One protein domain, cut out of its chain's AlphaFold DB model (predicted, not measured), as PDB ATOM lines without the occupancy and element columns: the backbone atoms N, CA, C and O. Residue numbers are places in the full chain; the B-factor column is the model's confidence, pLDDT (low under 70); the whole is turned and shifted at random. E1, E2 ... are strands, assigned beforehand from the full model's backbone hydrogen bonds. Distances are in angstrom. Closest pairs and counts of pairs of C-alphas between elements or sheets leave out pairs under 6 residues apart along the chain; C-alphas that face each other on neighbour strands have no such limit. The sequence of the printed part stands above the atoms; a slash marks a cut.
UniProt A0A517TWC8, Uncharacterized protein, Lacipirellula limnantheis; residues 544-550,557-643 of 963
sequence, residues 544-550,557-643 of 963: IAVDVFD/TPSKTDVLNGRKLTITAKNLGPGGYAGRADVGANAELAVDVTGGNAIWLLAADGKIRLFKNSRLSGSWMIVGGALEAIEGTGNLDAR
ATOM      1  N   ILE A 544     -31.018  10.405  -5.343       98.31
ATOM      2  CA  ILE A 544     -29.612  10.696  -5.075       98.31
ATOM      3  C   ILE A 544     -29.236  11.960  -5.843       98.31
ATOM      4  O   ILE A 544     -29.084  11.922  -7.061       98.31
ATOM      5  N   ALA A 545     -29.072  13.071  -5.131       98.12
ATOM      6  CA  ALA A 545     -28.820  14.407  -5.658       98.12
ATOM      7  C   ALA A 545     -27.468  14.968  -5.173       98.12
ATOM      8  O   ALA A 545     -27.408  15.882  -4.347       98.12
ATOM      9  N   VAL A 546     -26.367  14.425  -5.701       98.25
ATOM     10  CA  VAL A 546     -24.989  14.808  -5.334       98.25
ATOM     11  C   VAL A 546     -24.188  15.299  -6.536       98.25
ATOM     12  O   VAL A 546     -24.502  14.959  -7.669       98.25
ATOM     13  N   ASP A 547     -23.106  16.054  -6.343       97.62
ATOM     14  CA  ASP A 547     -22.267  16.475  -7.479       97.62
ATOM     15  C   ASP A 547     -21.647  15.280  -8.215       97.62
ATOM     16  O   ASP A 547     -21.628  15.250  -9.451       97.62
ATOM     17  N   VAL A 548     -21.156  14.285  -7.477       97.38
ATOM     18  CA  VAL A 548     -20.608  13.058  -8.060       97.38
ATOM     19  C   VAL A 548     -21.248  11.844  -7.407       97.38
ATOM     20  O   VAL A 548     -21.068  11.606  -6.216       97.38
ATOM     21  N   PHE A 549     -21.946  11.039  -8.202       97.75
ATOM     22  CA  PHE A 549     -22.344   9.700  -7.783       97.75
ATOM     23  C   PHE A 549     -21.426   8.688  -8.460       97.75
ATOM     24  O   PHE A 549     -21.630   8.335  -9.616       97.75
ATOM     25  N   ASP A 550     -20.375   8.276  -7.758       96.81
ATOM     26  CA  ASP A 550     -19.437   7.248  -8.213       96.81
ATOM     27  C   ASP A 550     -20.130   5.880  -8.077       96.81
ATOM     28  O   ASP A 550     -20.079   5.235  -7.023       96.81
ATOM     29  N   THR A 557     -14.203  -4.954  -8.488       90.56
ATOM     30  CA  THR A 557     -15.502  -5.396  -8.998       90.56
ATOM     31  C   THR A 557     -16.476  -4.223  -8.915       90.56
ATOM     32  O   THR A 557     -16.742  -3.773  -7.802       90.56
ATOM     33  N   PRO A 558     -16.989  -3.742 -10.059       93.50
ATOM     34  CA  PRO A 558     -18.047  -2.741 -10.111       93.50
ATOM     35  C   PRO A 558     -19.292  -3.151  -9.320       93.50
ATOM     36  O   PRO A 558     -19.671  -4.327  -9.325       93.50
ATOM     37  N   SER A 559     -19.958  -2.181  -8.695       94.31
ATOM     38  CA  SER A 559     -21.183  -2.432  -7.930       94.31
ATOM     39  C   SER A 559     -22.345  -2.939  -8.807       94.31
ATOM     40  O   SER A 559     -22.517  -2.551  -9.975       94.31
ATOM     41  N   LYS A 560     -23.196  -3.799  -8.237       96.94
ATOM     42  CA  LYS A 560     -24.513  -4.128  -8.799       96.94
ATOM     43  C   LYS A 560     -25.592  -3.275  -8.134       96.94
ATOM     44  O   LYS A 560     -25.590  -3.166  -6.920       96.94
ATOM     45  N   THR A 561     -26.553  -2.740  -8.884       98.50
ATOM     46  CA  THR A 561     -27.743  -2.063  -8.336       98.50
ATOM     47  C   THR A 561     -29.026  -2.796  -8.724       98.50
ATOM     48  O   THR A 561     -29.294  -2.985  -9.906       98.50
ATOM     49  N   ASP A 562     -29.839  -3.182  -7.743       98.69
ATOM     50  CA  ASP A 562     -31.165  -3.775  -7.943       98.69
ATOM     51  C   ASP A 562     -32.258  -2.755  -7.603       98.69
ATOM     52  O   ASP A 562     -32.473  -2.447  -6.433       98.69
ATOM     53  N   VAL A 563     -32.977  -2.248  -8.608       98.69
ATOM     54  CA  VAL A 563     -34.185  -1.438  -8.395       98.69
ATOM     55  C   VAL A 563     -35.378  -2.381  -8.313       98.69
ATOM     56  O   VAL A 563     -35.760  -2.996  -9.313       98.69
ATOM     57  N   LEU A 564     -35.942  -2.545  -7.112       98.50
ATOM     58  CA  LEU A 564     -37.013  -3.513  -6.886       98.50
ATOM     59  C   LEU A 564     -38.312  -3.117  -7.605       98.50
ATOM     60  O   LEU A 564     -38.499  -1.994  -8.071       98.50
ATOM     61  N   ASN A 565     -39.226  -4.080  -7.719       98.25
ATOM     62  CA  ASN A 565     -40.472  -3.920  -8.464       98.25
ATOM     63  C   ASN A 565     -41.292  -2.718  -7.968       98.25
ATOM     64  O   ASN A 565     -41.564  -2.591  -6.776       98.25
ATOM     65  N   GLY A 566     -41.750  -1.884  -8.902       98.06
ATOM     66  CA  GLY A 566     -42.566  -0.707  -8.609       98.06
ATOM     67  C   GLY A 566     -41.826   0.416  -7.882       98.06
ATOM     68  O   GLY A 566     -42.502   1.295  -7.354       98.06
ATOM     69  N   ARG A 567     -40.488   0.371  -7.812       98.44
ATOM     70  CA  ARG A 567     -39.656   1.414  -7.196       98.44
ATOM     71  C   ARG A 567     -39.023   2.322  -8.235       98.44
ATOM     72  O   ARG A 567     -38.804   1.915  -9.379       98.44
ATOM     73  N   LYS A 568     -38.689   3.535  -7.816       98.12
ATOM     74  CA  LYS A 568     -37.965   4.510  -8.622       98.12
ATOM     75  C   LYS A 568     -36.627   4.875  -7.982       98.12
ATOM     76  O   LYS A 568     -36.589   5.316  -6.841       98.12
ATOM     77  N   LEU A 569     -35.548   4.746  -8.752       98.62
ATOM     78  CA  LEU A 569     -34.253   5.341  -8.431       98.62
ATOM     79  C   LEU A 569     -34.024   6.544  -9.348       98.62
ATOM     80  O   LEU A 569     -33.927   6.378 -10.566       98.62
ATOM     81  N   THR A 570     -33.912   7.735  -8.764       98.44
ATOM     82  CA  THR A 570     -33.482   8.950  -9.463       98.44
ATOM     83  C   THR A 570     -32.054   9.294  -9.064       98.44
ATOM     84  O   THR A 570     -31.755   9.437  -7.884       98.44
ATOM     85  N   ILE A 571     -31.173   9.443 -10.050       98.38
ATOM     86  CA  ILE A 571     -29.792   9.894  -9.876       98.38
ATOM     87  C   ILE A 571     -29.664  11.256 -10.553       98.38
ATOM     88  O   ILE A 571     -29.663  11.331 -11.779       98.38
ATOM     89  N   THR A 572     -29.502  12.311  -9.765       98.00
ATOM     90  CA  THR A 572     -29.233  13.675 -10.223       98.00
ATOM     91  C   THR A 572     -27.792  14.030  -9.866       98.00
ATOM     92  O   THR A 572     -27.498  14.341  -8.715       98.00
ATOM     93  N   ALA A 573     -26.873  13.988 -10.838       97.56
ATOM     94  CA  ALA A 573     -25.454  14.240 -10.568       97.56
ATOM     95  C   ALA A 573     -24.740  15.044 -11.652       97.56
ATOM     96  O   ALA A 573     -25.128  15.030 -12.815       97.56
ATOM     97  N   LYS A 574     -23.655  15.753 -11.325       95.62
ATOM     98  CA  LYS A 574     -22.822  16.398 -12.360       95.62
ATOM     99  C   LYS A 574     -21.971  15.375 -13.116       95.62
ATOM    100  O   LYS A 574     -21.672  15.590 -14.290       95.62
ATOM    101  N   ASN A 575     -21.570  14.288 -12.457       92.50
ATOM    102  CA  ASN A 575     -20.756  13.209 -13.018       92.50
ATOM    103  C   ASN A 575     -21.087  11.865 -12.326       92.50
ATOM    104  O   ASN A 575     -21.382  11.854 -11.135       92.50
ATOM    105  N   LEU A 576     -21.012  10.744 -13.057       94.31
ATOM    106  CA  LEU A 576     -21.230   9.381 -12.542       94.31
ATOM    107  C   LEU A 576     -19.936   8.644 -12.143       94.31
ATOM    108  O   LEU A 576     -19.910   7.420 -12.080       94.31
ATOM    109  N   GLY A 577     -18.846   9.381 -11.936       89.62
ATOM    110  CA  GLY A 577     -17.532   8.812 -11.657       89.62
ATOM    111  C   GLY A 577     -16.638   8.681 -12.901       89.62
ATOM    112  O   GLY A 577     -17.042   8.949 -14.041       89.62
ATOM    113  N   PRO A 578     -15.355   8.349 -12.697       86.50
ATOM    114  CA  PRO A 578     -14.382   8.269 -13.777       86.50
ATOM    115  C   PRO A 578     -14.682   7.093 -14.719       86.50
ATOM    116  O   PRO A 578     -14.532   5.941 -14.348       86.50
ATOM    117  N   GLY A 579     -15.003   7.390 -15.983       87.81
ATOM    118  CA  GLY A 579     -15.195   6.369 -17.024       87.81
ATOM    119  C   GLY A 579     -16.650   5.979 -17.303       87.81
ATOM    120  O   GLY A 579     -16.887   5.222 -18.242       87.81
ATOM    121  N   GLY A 580     -17.615   6.559 -16.582       91.38
ATOM    122  CA  GLY A 580     -19.026   6.173 -16.676       91.38
ATOM    123  C   GLY A 580     -19.330   4.935 -15.835       91.38
ATOM    124  O   GLY A 580     -18.506   4.535 -15.030       91.38
ATOM    125  N   TYR A 581     -20.503   4.331 -16.023       95.88
ATOM    126  CA  TYR A 581     -20.934   3.187 -15.219       95.88
ATOM    127  C   TYR A 581     -20.509   1.856 -15.852       95.88
ATOM    128  O   TYR A 581     -21.003   1.497 -16.925       95.88
ATOM    129  N   ALA A 582     -19.623   1.114 -15.188       95.81
ATOM    130  CA  ALA A 582     -19.157  -0.221 -15.574       95.81
ATOM    131  C   ALA A 582     -19.846  -1.367 -14.806       95.81
ATOM    132  O   ALA A 582     -19.551  -2.539 -15.046       95.81
ATOM    133  N   GLY A 583     -20.759  -1.048 -13.886       96.44
ATOM    134  CA  GLY A 583     -21.504  -2.023 -13.090       96.44
ATOM    135  C   GLY A 583     -22.708  -2.638 -13.801       96.44
ATOM    136  O   GLY A 583     -22.901  -2.507 -15.012       96.44
ATOM    137  N   ARG A 584     -23.550  -3.328 -13.026       97.44
ATOM    138  CA  ARG A 584     -24.823  -3.883 -13.506       97.44
ATOM    139  C   ARG A 584     -26.011  -3.285 -12.759       97.44
ATOM    140  O   ARG A 584     -26.118  -3.491 -11.555       97.44
ATOM    141  N   ALA A 585     -26.965  -2.702 -13.483       98.31
ATOM    142  CA  ALA A 585     -28.252  -2.289 -12.929       98.31
ATOM    143  C   ALA A 585     -29.394  -3.203 -13.407       98.31
ATOM    144  O   ALA A 585     -29.592  -3.376 -14.610       98.31
ATOM    145  N   ASP A 586     -30.165  -3.770 -12.480       98.56
ATOM    146  CA  ASP A 586     -31.407  -4.491 -12.769       98.56
ATOM    147  C   ASP A 586     -32.605  -3.595 -12.424       98.56
ATOM    148  O   ASP A 586     -32.786  -3.212 -11.270       98.56
ATOM    149  N   VAL A 587     -33.437  -3.268 -13.415       98.69
ATOM    150  CA  VAL A 587     -34.632  -2.428 -13.242       98.69
ATOM    151  C   VAL A 587     -35.869  -3.318 -13.252       98.69
ATOM    152  O   VAL A 587     -36.319  -3.745 -14.320       98.69
ATOM    153  N   GLY A 588     -36.381  -3.625 -12.058       98.31
ATOM    154  CA  GLY A 588     -37.469  -4.569 -11.819       98.31
ATOM    155  C   GLY A 588     -38.802  -4.219 -12.494       98.31
ATOM    156  O   GLY A 588     -38.962  -3.225 -13.202       98.31
ATOM    157  N   ALA A 589     -39.803  -5.068 -12.278       98.19
ATOM    158  CA  ALA A 589     -41.101  -4.921 -12.918       98.19
ATOM    159  C   ALA A 589     -41.820  -3.637 -12.466       98.19
ATOM    160  O   ALA A 589     -42.023  -3.418 -11.272       98.19
ATOM    161  N   ASN A 590     -42.274  -2.826 -13.421       98.12
ATOM    162  CA  ASN A 590     -42.864  -1.497 -13.224       98.12
ATOM    163  C   ASN A 590     -41.941  -0.512 -12.477       98.12
ATOM    164  O   ASN A 590     -42.437   0.447 -11.892       98.12
ATOM    165  N   ALA A 591     -40.631  -0.770 -12.449       98.62
ATOM    166  CA  ALA A 591     -39.648   0.103 -11.823       98.62
ATOM    167  C   ALA A 591     -39.086   1.131 -12.818       98.62
ATOM    168  O   ALA A 591     -39.118   0.927 -14.036       98.62
ATOM    169  N   GLU A 592     -38.536   2.225 -12.300       98.69
ATOM    170  CA  GLU A 592     -37.924   3.290 -13.096       98.69
ATOM    171  C   GLU A 592     -36.509   3.593 -12.605       98.69
ATOM    172  O   GLU A 592     -36.279   3.818 -11.418       98.69
ATOM    173  N   LEU A 593     -35.566   3.624 -13.541       98.69
ATOM    174  CA  LEU A 593     -34.230   4.167 -13.350       98.69
ATOM    175  C   LEU A 593     -34.148   5.482 -14.134       98.69
ATOM    176  O   LEU A 593     -34.195   5.480 -15.367       98.69
ATOM    177  N   ALA A 594     -34.066   6.603 -13.425       98.50
ATOM    178  CA  ALA A 594     -33.927   7.938 -13.999       98.50
ATOM    179  C   ALA A 594     -32.516   8.469 -13.717       98.50
ATOM    180  O   ALA A 594     -32.128   8.583 -12.557       98.50
ATOM    181  N   VAL A 595     -31.739   8.760 -14.762       98.38
ATOM    182  CA  VAL A 595     -30.346   9.223 -14.637       98.38
ATOM    183  C   VAL A 595     -30.197  10.593 -15.287       98.38
ATOM    184  O   VAL A 595     -30.075  10.714 -16.506       98.38
ATOM    185  N   ASP A 596     -30.174  11.631 -14.463       97.62
ATOM    186  CA  ASP A 596     -30.117  13.033 -14.849       97.62
ATOM    187  C   ASP A 596     -28.726  13.613 -14.571       97.62
ATOM    188  O   ASP A 596     -28.412  14.118 -13.490       97.62
ATOM    189  N   VAL A 597     -27.861  13.555 -15.587       96.69
ATOM    190  CA  VAL A 597     -26.549  14.206 -15.526       96.69
ATOM    191  C   VAL A 597     -26.663  15.688 -15.860       96.69
ATOM    192  O   VAL A 597     -27.114  16.038 -16.950       96.69
ATOM    193  N   THR A 598     -26.222  16.550 -14.945       94.75
ATOM    194  CA  THR A 598     -26.307  18.021 -15.043       94.75
ATOM    195  C   THR A 598     -24.991  18.685 -15.457       94.75
ATOM    196  O   THR A 598     -24.973  19.854 -15.847       94.75
ATOM    197  N   GLY A 599     -23.876  17.952 -15.391       89.06
ATOM    198  CA  GLY A 599     -22.554  18.432 -15.781       89.06
ATOM    199  C   GLY A 599     -22.267  18.267 -17.275       89.06
ATOM    200  O   GLY A 599     -22.852  17.436 -17.974       89.06
ATOM    201  N   GLY A 600     -21.317  19.058 -17.783       87.56
ATOM    202  CA  GLY A 600     -20.858  18.971 -19.172       87.56
ATOM    203  C   GLY A 600     -21.987  19.177 -20.189       87.56
ATOM    204  O   GLY A 600     -22.681  20.188 -20.154       87.56
ATOM    205  N   ASN A 601     -22.155  18.218 -21.104       87.56
ATOM    206  CA  ASN A 601     -23.206  18.231 -22.130       87.56
ATOM    207  C   ASN A 601     -24.500  17.520 -21.687       87.56
ATOM    208  O   ASN A 601     -25.328  17.219 -22.545       87.56
ATOM    209  N   ALA A 602     -24.660  17.212 -20.391       91.19
ATOM    210  CA  ALA A 602     -25.744  16.370 -19.876       91.19
ATOM    211  C   ALA A 602     -25.797  14.993 -20.570       91.19
ATOM    212  O   ALA A 602     -26.839  14.536 -21.042       91.19
ATOM    213  N   ILE A 603     -24.626  14.356 -20.679       94.00
ATOM    214  CA  ILE A 603     -24.444  13.038 -21.296       94.00
ATOM    215  C   ILE A 603     -23.747  12.130 -20.294       94.00
ATOM    216  O   ILE A 603     -22.777  12.549 -19.659       94.00
ATOM    217  N   TRP A 604     -24.184  10.879 -20.217       96.31
ATOM    218  CA  TRP A 604     -23.508   9.848 -19.442       96.31
ATOM    219  C   TRP A 604     -23.190   8.615 -20.282       96.31
ATOM    220  O   TRP A 604     -23.783   8.378 -21.335       96.31
ATOM    221  N   LEU A 605     -22.195   7.856 -19.828       95.94
ATOM    222  CA  LEU A 605     -21.675   6.679 -20.510       95.94
ATOM    223  C   LEU A 605     -22.009   5.434 -19.690       95.94
ATOM    224  O   LEU A 605     -21.596   5.328 -18.538       95.94
ATOM    225  N   LEU A 606     -22.703   4.480 -20.303       97.56
ATOM    226  CA  LEU A 606     -22.650   3.087 -19.875       97.56
ATOM    227  C   LEU A 606     -21.351   2.510 -20.438       97.56
ATOM    228  O   LEU A 606     -21.221   2.397 -21.658       97.56
ATOM    229  N   ALA A 607     -20.368   2.221 -19.592       96.00
ATOM    230  CA  ALA A 607     -19.050   1.763 -20.027       96.00
ATOM    231  C   ALA A 607     -19.132   0.406 -20.755       96.00
ATOM    232  O   ALA A 607     -20.171  -0.248 -20.742       96.00
ATOM    233  N   ALA A 608     -18.044  -0.022 -21.404       94.25
ATOM    234  CA  ALA A 608     -18.011  -1.260 -22.202       94.25
ATOM    235  C   ALA A 608     -18.410  -2.517 -21.403       94.25
ATOM    236  O   ALA A 608     -19.029  -3.441 -21.923       94.25
ATOM    237  N   ASP A 609     -18.065  -2.508 -20.126       92.69
ATOM    238  CA  ASP A 609     -18.277  -3.547 -19.130       92.69
ATOM    239  C   ASP A 609     -19.662  -3.412 -18.466       92.69
ATOM    240  O   ASP A 609     -20.177  -4.361 -17.871       92.69
ATOM    241  N   GLY A 610     -20.263  -2.224 -18.592       97.06
ATOM    242  CA  GLY A 610     -21.514  -1.839 -17.963       97.06
ATOM    243  C   GLY A 610     -22.718  -2.551 -18.563       97.06
ATOM    244  O   GLY A 610     -22.775  -2.845 -19.762       97.06
ATOM    245  N   LYS A 611     -23.717  -2.817 -17.721       97.88
ATOM    246  CA  LYS A 611     -24.935  -3.531 -18.107       97.88
ATOM    247  C   LYS A 611     -26.183  -2.953 -17.452       97.88
ATOM    248  O   LYS A 611     -26.203  -2.749 -16.245       97.88
ATOM    249  N   ILE A 612     -27.264  -2.802 -18.216       98.50
ATOM    250  CA  ILE A 612     -28.600  -2.510 -17.668       98.50
ATOM    251  C   ILE A 612     -29.595  -3.570 -18.140       98.50
ATOM    252  O   ILE A 612     -29.648  -3.897 -19.324       98.50
ATOM    253  N   ARG A 613     -30.390  -4.106 -17.211       98.50
ATOM    254  CA  ARG A 613     -31.453  -5.080 -17.476       98.50
ATOM    255  C   ARG A 613     -32.817  -4.464 -17.214       98.50
ATOM    256  O   ARG A 613     -33.065  -3.940 -16.133       98.50
ATOM    257  N   LEU A 614     -33.703  -4.567 -18.191       98.44
ATOM    258  CA  LEU A 614     -35.061  -4.049 -18.159       98.44
ATOM    259  C   LEU A 614     -36.049  -5.217 -18.066       98.44
ATOM    260  O   LEU A 614     -36.077  -6.088 -18.938       98.44
ATOM    261  N   PHE A 615     -36.838  -5.239 -16.993       97.44
ATOM    262  CA  PHE A 615     -37.897  -6.219 -16.761       97.44
ATOM    263  C   PHE A 615     -39.268  -5.659 -17.182       97.44
ATOM    264  O   PHE A 615     -39.383  -4.633 -17.854       97.44
ATOM    265  N   LYS A 616     -40.346  -6.343 -16.793       97.44
ATOM    266  CA  LYS A 616     -41.701  -6.045 -17.258       97.44
ATOM    267  C   LYS A 616     -42.139  -4.620 -16.916       97.44
ATOM    268  O   LYS A 616     -42.304  -4.294 -15.749       97.44
ATOM    269  N   ASN A 617     -42.473  -3.824 -17.928       97.38
ATOM    270  CA  ASN A 617     -42.894  -2.421 -17.802       97.38
ATOM    271  C   ASN A 617     -41.851  -1.524 -17.121       97.38
ATOM    272  O   ASN A 617     -42.222  -0.501 -16.546       97.38
ATOM    273  N   SER A 618     -40.573  -1.905 -17.133       98.44
ATOM    274  CA  SER A 618     -39.532  -1.062 -16.561       98.44
ATOM    275  C   SER A 618     -39.199   0.109 -17.486       98.44
ATOM    276  O   SER A 618     -39.497   0.087 -18.690       98.44
ATOM    277  N   ARG A 619     -38.610   1.162 -16.920       98.44
ATOM    278  CA  ARG A 619     -38.299   2.402 -17.639       98.44
ATOM    279  C   ARG A 619     -36.876   2.856 -17.345       98.44
ATOM    280  O   ARG A 619     -36.471   2.904 -16.187       98.44
ATOM    281  N   LEU A 620     -36.151   3.222 -18.393       98.31
ATOM    282  CA  LEU A 620     -34.880   3.936 -18.320       98.31
ATOM    283  C   LEU A 620     -35.079   5.337 -18.897       98.31
ATOM    284  O   LEU A 620     -35.423   5.474 -20.070       98.31
ATOM    285  N   SER A 621     -34.882   6.368 -18.080       98.25
ATOM    286  CA  SER A 621     -35.174   7.763 -18.430       98.25
ATOM    287  C   SER A 621     -34.066   8.723 -17.977       98.25
ATOM    288  O   SER A 621     -33.112   8.309 -17.318       98.25
ATOM    289  N   GLY A 622     -34.186   9.997 -18.358       97.06
ATOM    290  CA  GLY A 622     -33.275  11.072 -17.959       97.06
ATOM    291  C   GLY A 622     -32.396  11.598 -19.097       97.06
ATOM    292  O   GLY A 622     -32.811  11.640 -20.263       97.06
ATOM    293  N   SER A 623     -31.181  12.017 -18.749       97.56
ATOM    294  CA  SER A 623     -30.172  12.583 -19.650       97.56
ATOM    295  C   SER A 623     -29.729  11.616 -20.757       97.56
ATOM    296  O   SER A 623     -29.926  10.402 -20.692       97.56
ATOM    297  N   TRP A 624     -29.087  12.160 -21.798       97.06
ATOM    298  CA  TRP A 624     -28.636  11.379 -22.953       97.06
ATOM    299  C   TRP A 624     -27.611  10.313 -22.535       97.06
ATOM    300  O   TRP A 624     -26.547  10.629 -22.004       97.06
ATOM    301  N   MET A 625     -27.913   9.050 -22.835       97.31
ATOM    302  CA  MET A 625     -27.028   7.909 -22.619       97.31
ATOM    303  C   MET A 625     -26.217   7.554 -23.878       97.31
ATOM    304  O   MET A 625     -26.766   7.354 -24.966       97.31
ATOM    305  N   ILE A 626     -24.904   7.388 -23.724       97.00
ATOM    306  CA  ILE A 626     -24.043   6.678 -24.678       97.00
ATOM    307  C   ILE A 626     -23.868   5.246 -24.175       97.00
ATOM    308  O   ILE A 626     -23.422   5.026 -23.052       97.00
ATOM    309  N   VAL A 627     -24.190   4.266 -25.015       97.88
ATOM    310  CA  VAL A 627     -24.120   2.843 -24.670       97.88
ATOM    311  C   VAL A 627     -22.801   2.275 -25.181       97.88
ATOM    312  O   VAL A 627     -22.649   1.967 -26.360       97.88
ATOM    313  N   GLY A 628     -21.811   2.154 -24.310       96.62
ATOM    314  CA  GLY A 628     -20.570   1.430 -24.583       96.62
ATOM    315  C   GLY A 628     -20.691  -0.076 -24.344       96.62
ATOM    316  O   GLY A 628     -19.996  -0.830 -25.017       96.62
ATOM    317  N   GLY A 629     -21.557  -0.486 -23.410       96.75
ATOM    318  CA  GLY A 629     -21.737  -1.873 -22.966       96.75
ATOM    319  C   GLY A 629     -23.070  -2.498 -23.379       96.75
ATOM    320  O   GLY A 629     -23.462  -2.433 -24.548       96.75
ATOM    321  N   ALA A 630     -23.758  -3.131 -22.424       97.88
ATOM    322  CA  ALA A 630     -24.909  -3.991 -22.685       97.88
ATOM    323  C   ALA A 630     -26.253  -3.453 -22.158       97.88
ATOM    324  O   ALA A 630     -26.366  -3.010 -21.016       97.88
ATOM    325  N   LEU A 631     -27.306  -3.594 -22.961       98.12
ATOM    326  CA  LEU A 631     -28.703  -3.398 -22.559       98.12
ATOM    327  C   LEU A 631     -29.464  -4.708 -22.774       98.12
ATOM    328  O   LEU A 631     -29.349  -5.307 -23.835       98.12
ATOM    329  N   GLU A 632     -30.247  -5.174 -21.808       98.19
ATOM    330  CA  GLU A 632     -31.006  -6.422 -21.949       98.19
ATOM    331  C   GLU A 632     -32.489  -6.185 -21.632       98.19
ATOM    332  O   GLU A 632     -32.821  -5.770 -20.525       98.19
ATOM    333  N   ALA A 633     -33.385  -6.471 -22.578       97.75
ATOM    334  CA  ALA A 633     -34.823  -6.557 -22.333       97.75
ATOM    335  C   ALA A 633     -35.165  -8.011 -21.984       97.75
ATOM    336  O   ALA A 633     -35.101  -8.888 -22.845       97.75
ATOM    337  N   ILE A 634     -35.468  -8.268 -20.711       96.00
ATOM    338  CA  ILE A 634     -35.527  -9.622 -20.138       96.00
ATOM    339  C   ILE A 634     -36.927 -10.232 -20.233       96.00
ATOM    340  O   ILE A 634     -37.082 -11.390 -20.608       96.00
ATOM    341  N   GLU A 635     -37.955  -9.479 -19.851       91.19
ATOM    342  CA  GLU A 635     -39.338  -9.951 -19.828       91.19
ATOM    343  C   GLU A 635     -40.316  -8.786 -19.961       91.19
ATOM    344  O   GLU A 635     -40.051  -7.680 -19.491       91.19
ATOM    345  N   GLY A 636     -41.481  -9.036 -20.562       93.62
ATOM    346  CA  GLY A 636     -42.479  -7.990 -20.780       93.62
ATOM    347  C   GLY A 636     -41.903  -6.810 -21.566       93.62
ATOM    348  O   GLY A 636     -41.062  -7.002 -22.435       93.62
ATOM    349  N   THR A 637     -42.375  -5.597 -21.282       96.25
ATOM    350  CA  THR A 637     -41.980  -4.396 -22.031       96.25
ATOM    351  C   THR A 637     -40.956  -3.561 -21.266       96.25
ATOM    352  O   THR A 637     -41.305  -2.965 -20.256       96.25
ATOM    353  N   GLY A 638     -39.725  -3.460 -21.758       97.50
ATOM    354  CA  GLY A 638     -38.759  -2.451 -21.317       97.50
ATOM    355  C   GLY A 638     -38.916  -1.160 -22.123       97.50
ATOM    356  O   GLY A 638     -39.125  -1.211 -23.335       97.50
ATOM    357  N   ASN A 639     -38.813  -0.002 -21.471       97.75
ATOM    358  CA  ASN A 639     -38.968   1.306 -22.113       97.75
ATOM    359  C   ASN A 639     -37.677   2.116 -22.015       97.75
ATOM    360  O   ASN A 639     -37.178   2.382 -20.921       97.75
ATOM    361  N   LEU A 640     -37.160   2.525 -23.169       97.00
ATOM    362  CA  LEU A 640     -36.034   3.432 -23.308       97.00
ATOM    363  C   LEU A 640     -36.573   4.835 -23.606       97.00
ATOM    364  O   LEU A 640     -36.818   5.197 -24.759       97.00
ATOM    365  N   ASP A 641     -36.778   5.605 -22.540       97.12
ATOM    366  CA  ASP A 641     -37.335   6.963 -22.567       97.12
ATOM    367  C   ASP A 641     -36.240   8.042 -22.646       97.12
ATOM    368  O   ASP A 641     -36.533   9.213 -22.881       97.12
ATOM    369  N   ALA A 642     -34.973   7.660 -22.461       95.81
ATOM    370  CA  ALA A 642     -33.817   8.538 -22.615       95.81
ATOM    371  C   ALA A 642     -33.272   8.520 -24.051       95.81
ATOM    372  O   ALA A 642     -33.187   7.471 -24.702       95.81
ATOM    373  N   ARG A 643     -32.820   9.686 -24.533       96.81
ATOM    374  CA  ARG A 643     -32.066   9.777 -25.793       96.81
ATOM    375  C   ARG A 643     -30.859   8.845 -25.721       96.81
ATOM    376  O   ARG A 643     -30.139   8.874 -24.725       96.81
TER     377      ARG A 643
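What this domain is: This is residues 544 to 550 and 557 to 643 of the 963 residues of an uncharacterized protein of Lacipirellula limnantheis (UniProt A0A517TWC8). The chain is wound in stacked turns, a short solenoid of roughly triangular cross-section whose sides are parallel sheets. The twisted sheet E1 E3 E5 E8 E11 makes one side, the flatter sheet E2 E4 E7 E10 a second, and the pair E6 E9 part of the third, where the link from E3 to E4 takes the place of a strand in an earlier turn. The printed part has 94 residues, with no named helix and eleven named strands, E1 to E11 in chain order, in three sheets whose neighbour strands are parallel. The class is all strand, with 53 of the 94 residues in named strands. The whole is compact, with a radius of gyration of the C-alphas of 12.1 A and spans of 34 by 23 by 23 A.

Where its parts are: In the largest sheet, E1 is residues 544 to 550, 11.2 A long, with C-alpha 544 at (-29.612, 10.696, -5.075). E3, the longest strand by residues, is 568 to 575 and 19.8 A long; E5 is 592 to 597 and 16.0 A long; E8 is 619 to 622. E11, residues 637 to 640, ends with C-alpha 640 at (-36.034, 3.432, -23.308). The second sheet has E2, residues 560 to 563, with C-alpha 560 at (-24.513, -4.128, -8.799), then E4 at 584 to 587, E7 at 611 to 614 and E10 at 630 to 633. The third has E6, residues 603 to 606, and E9, residues 624 to 627.

How they stand to each other: The largest sheet runs E1 E3 E5 E8 E11, with edge strands E1 and E11. E3 and E5 are parallel at 14 degrees, with N 571 and O 594 within hydrogen-bond range at 2.8 A. E5 and E8 are parallel at 17 degrees, with N 593 and O 619 at 2.9 A. This sheet and the sheet E2 E4 E7 E10 make a sandwich, two sheets face to face, with best planes 42 degrees apart. In the second sheet E4 and E7 are parallel at 11 degrees, with N 587 and O 613 at 2.8 A. The closest C-alphas of E7 and E11, those of Leu 614 and Gly 638, are 5.1 A apart. E6 and E9 are parallel at 26 degrees, with N 606 and O 626 at 2.9 A. E5 and E9 are near each other, with 6 pairs of C-alphas within 10 A. E2 and E9 are apart.

The domain as a whole: The two C-alphas farthest apart, those of Gly 600 and Gly 636, are 34.6 A apart. Residues 551 to 556 are not printed, and C-alphas 550 and 557 are 13.3 A apart across this cut, which lies in the link from E1 to E2. Of the links that are printed whole, E3 to E4 is short, the others are tight, and none is long. The mean pLDDT of the printed part is 96.4, and no printed residue is under 70.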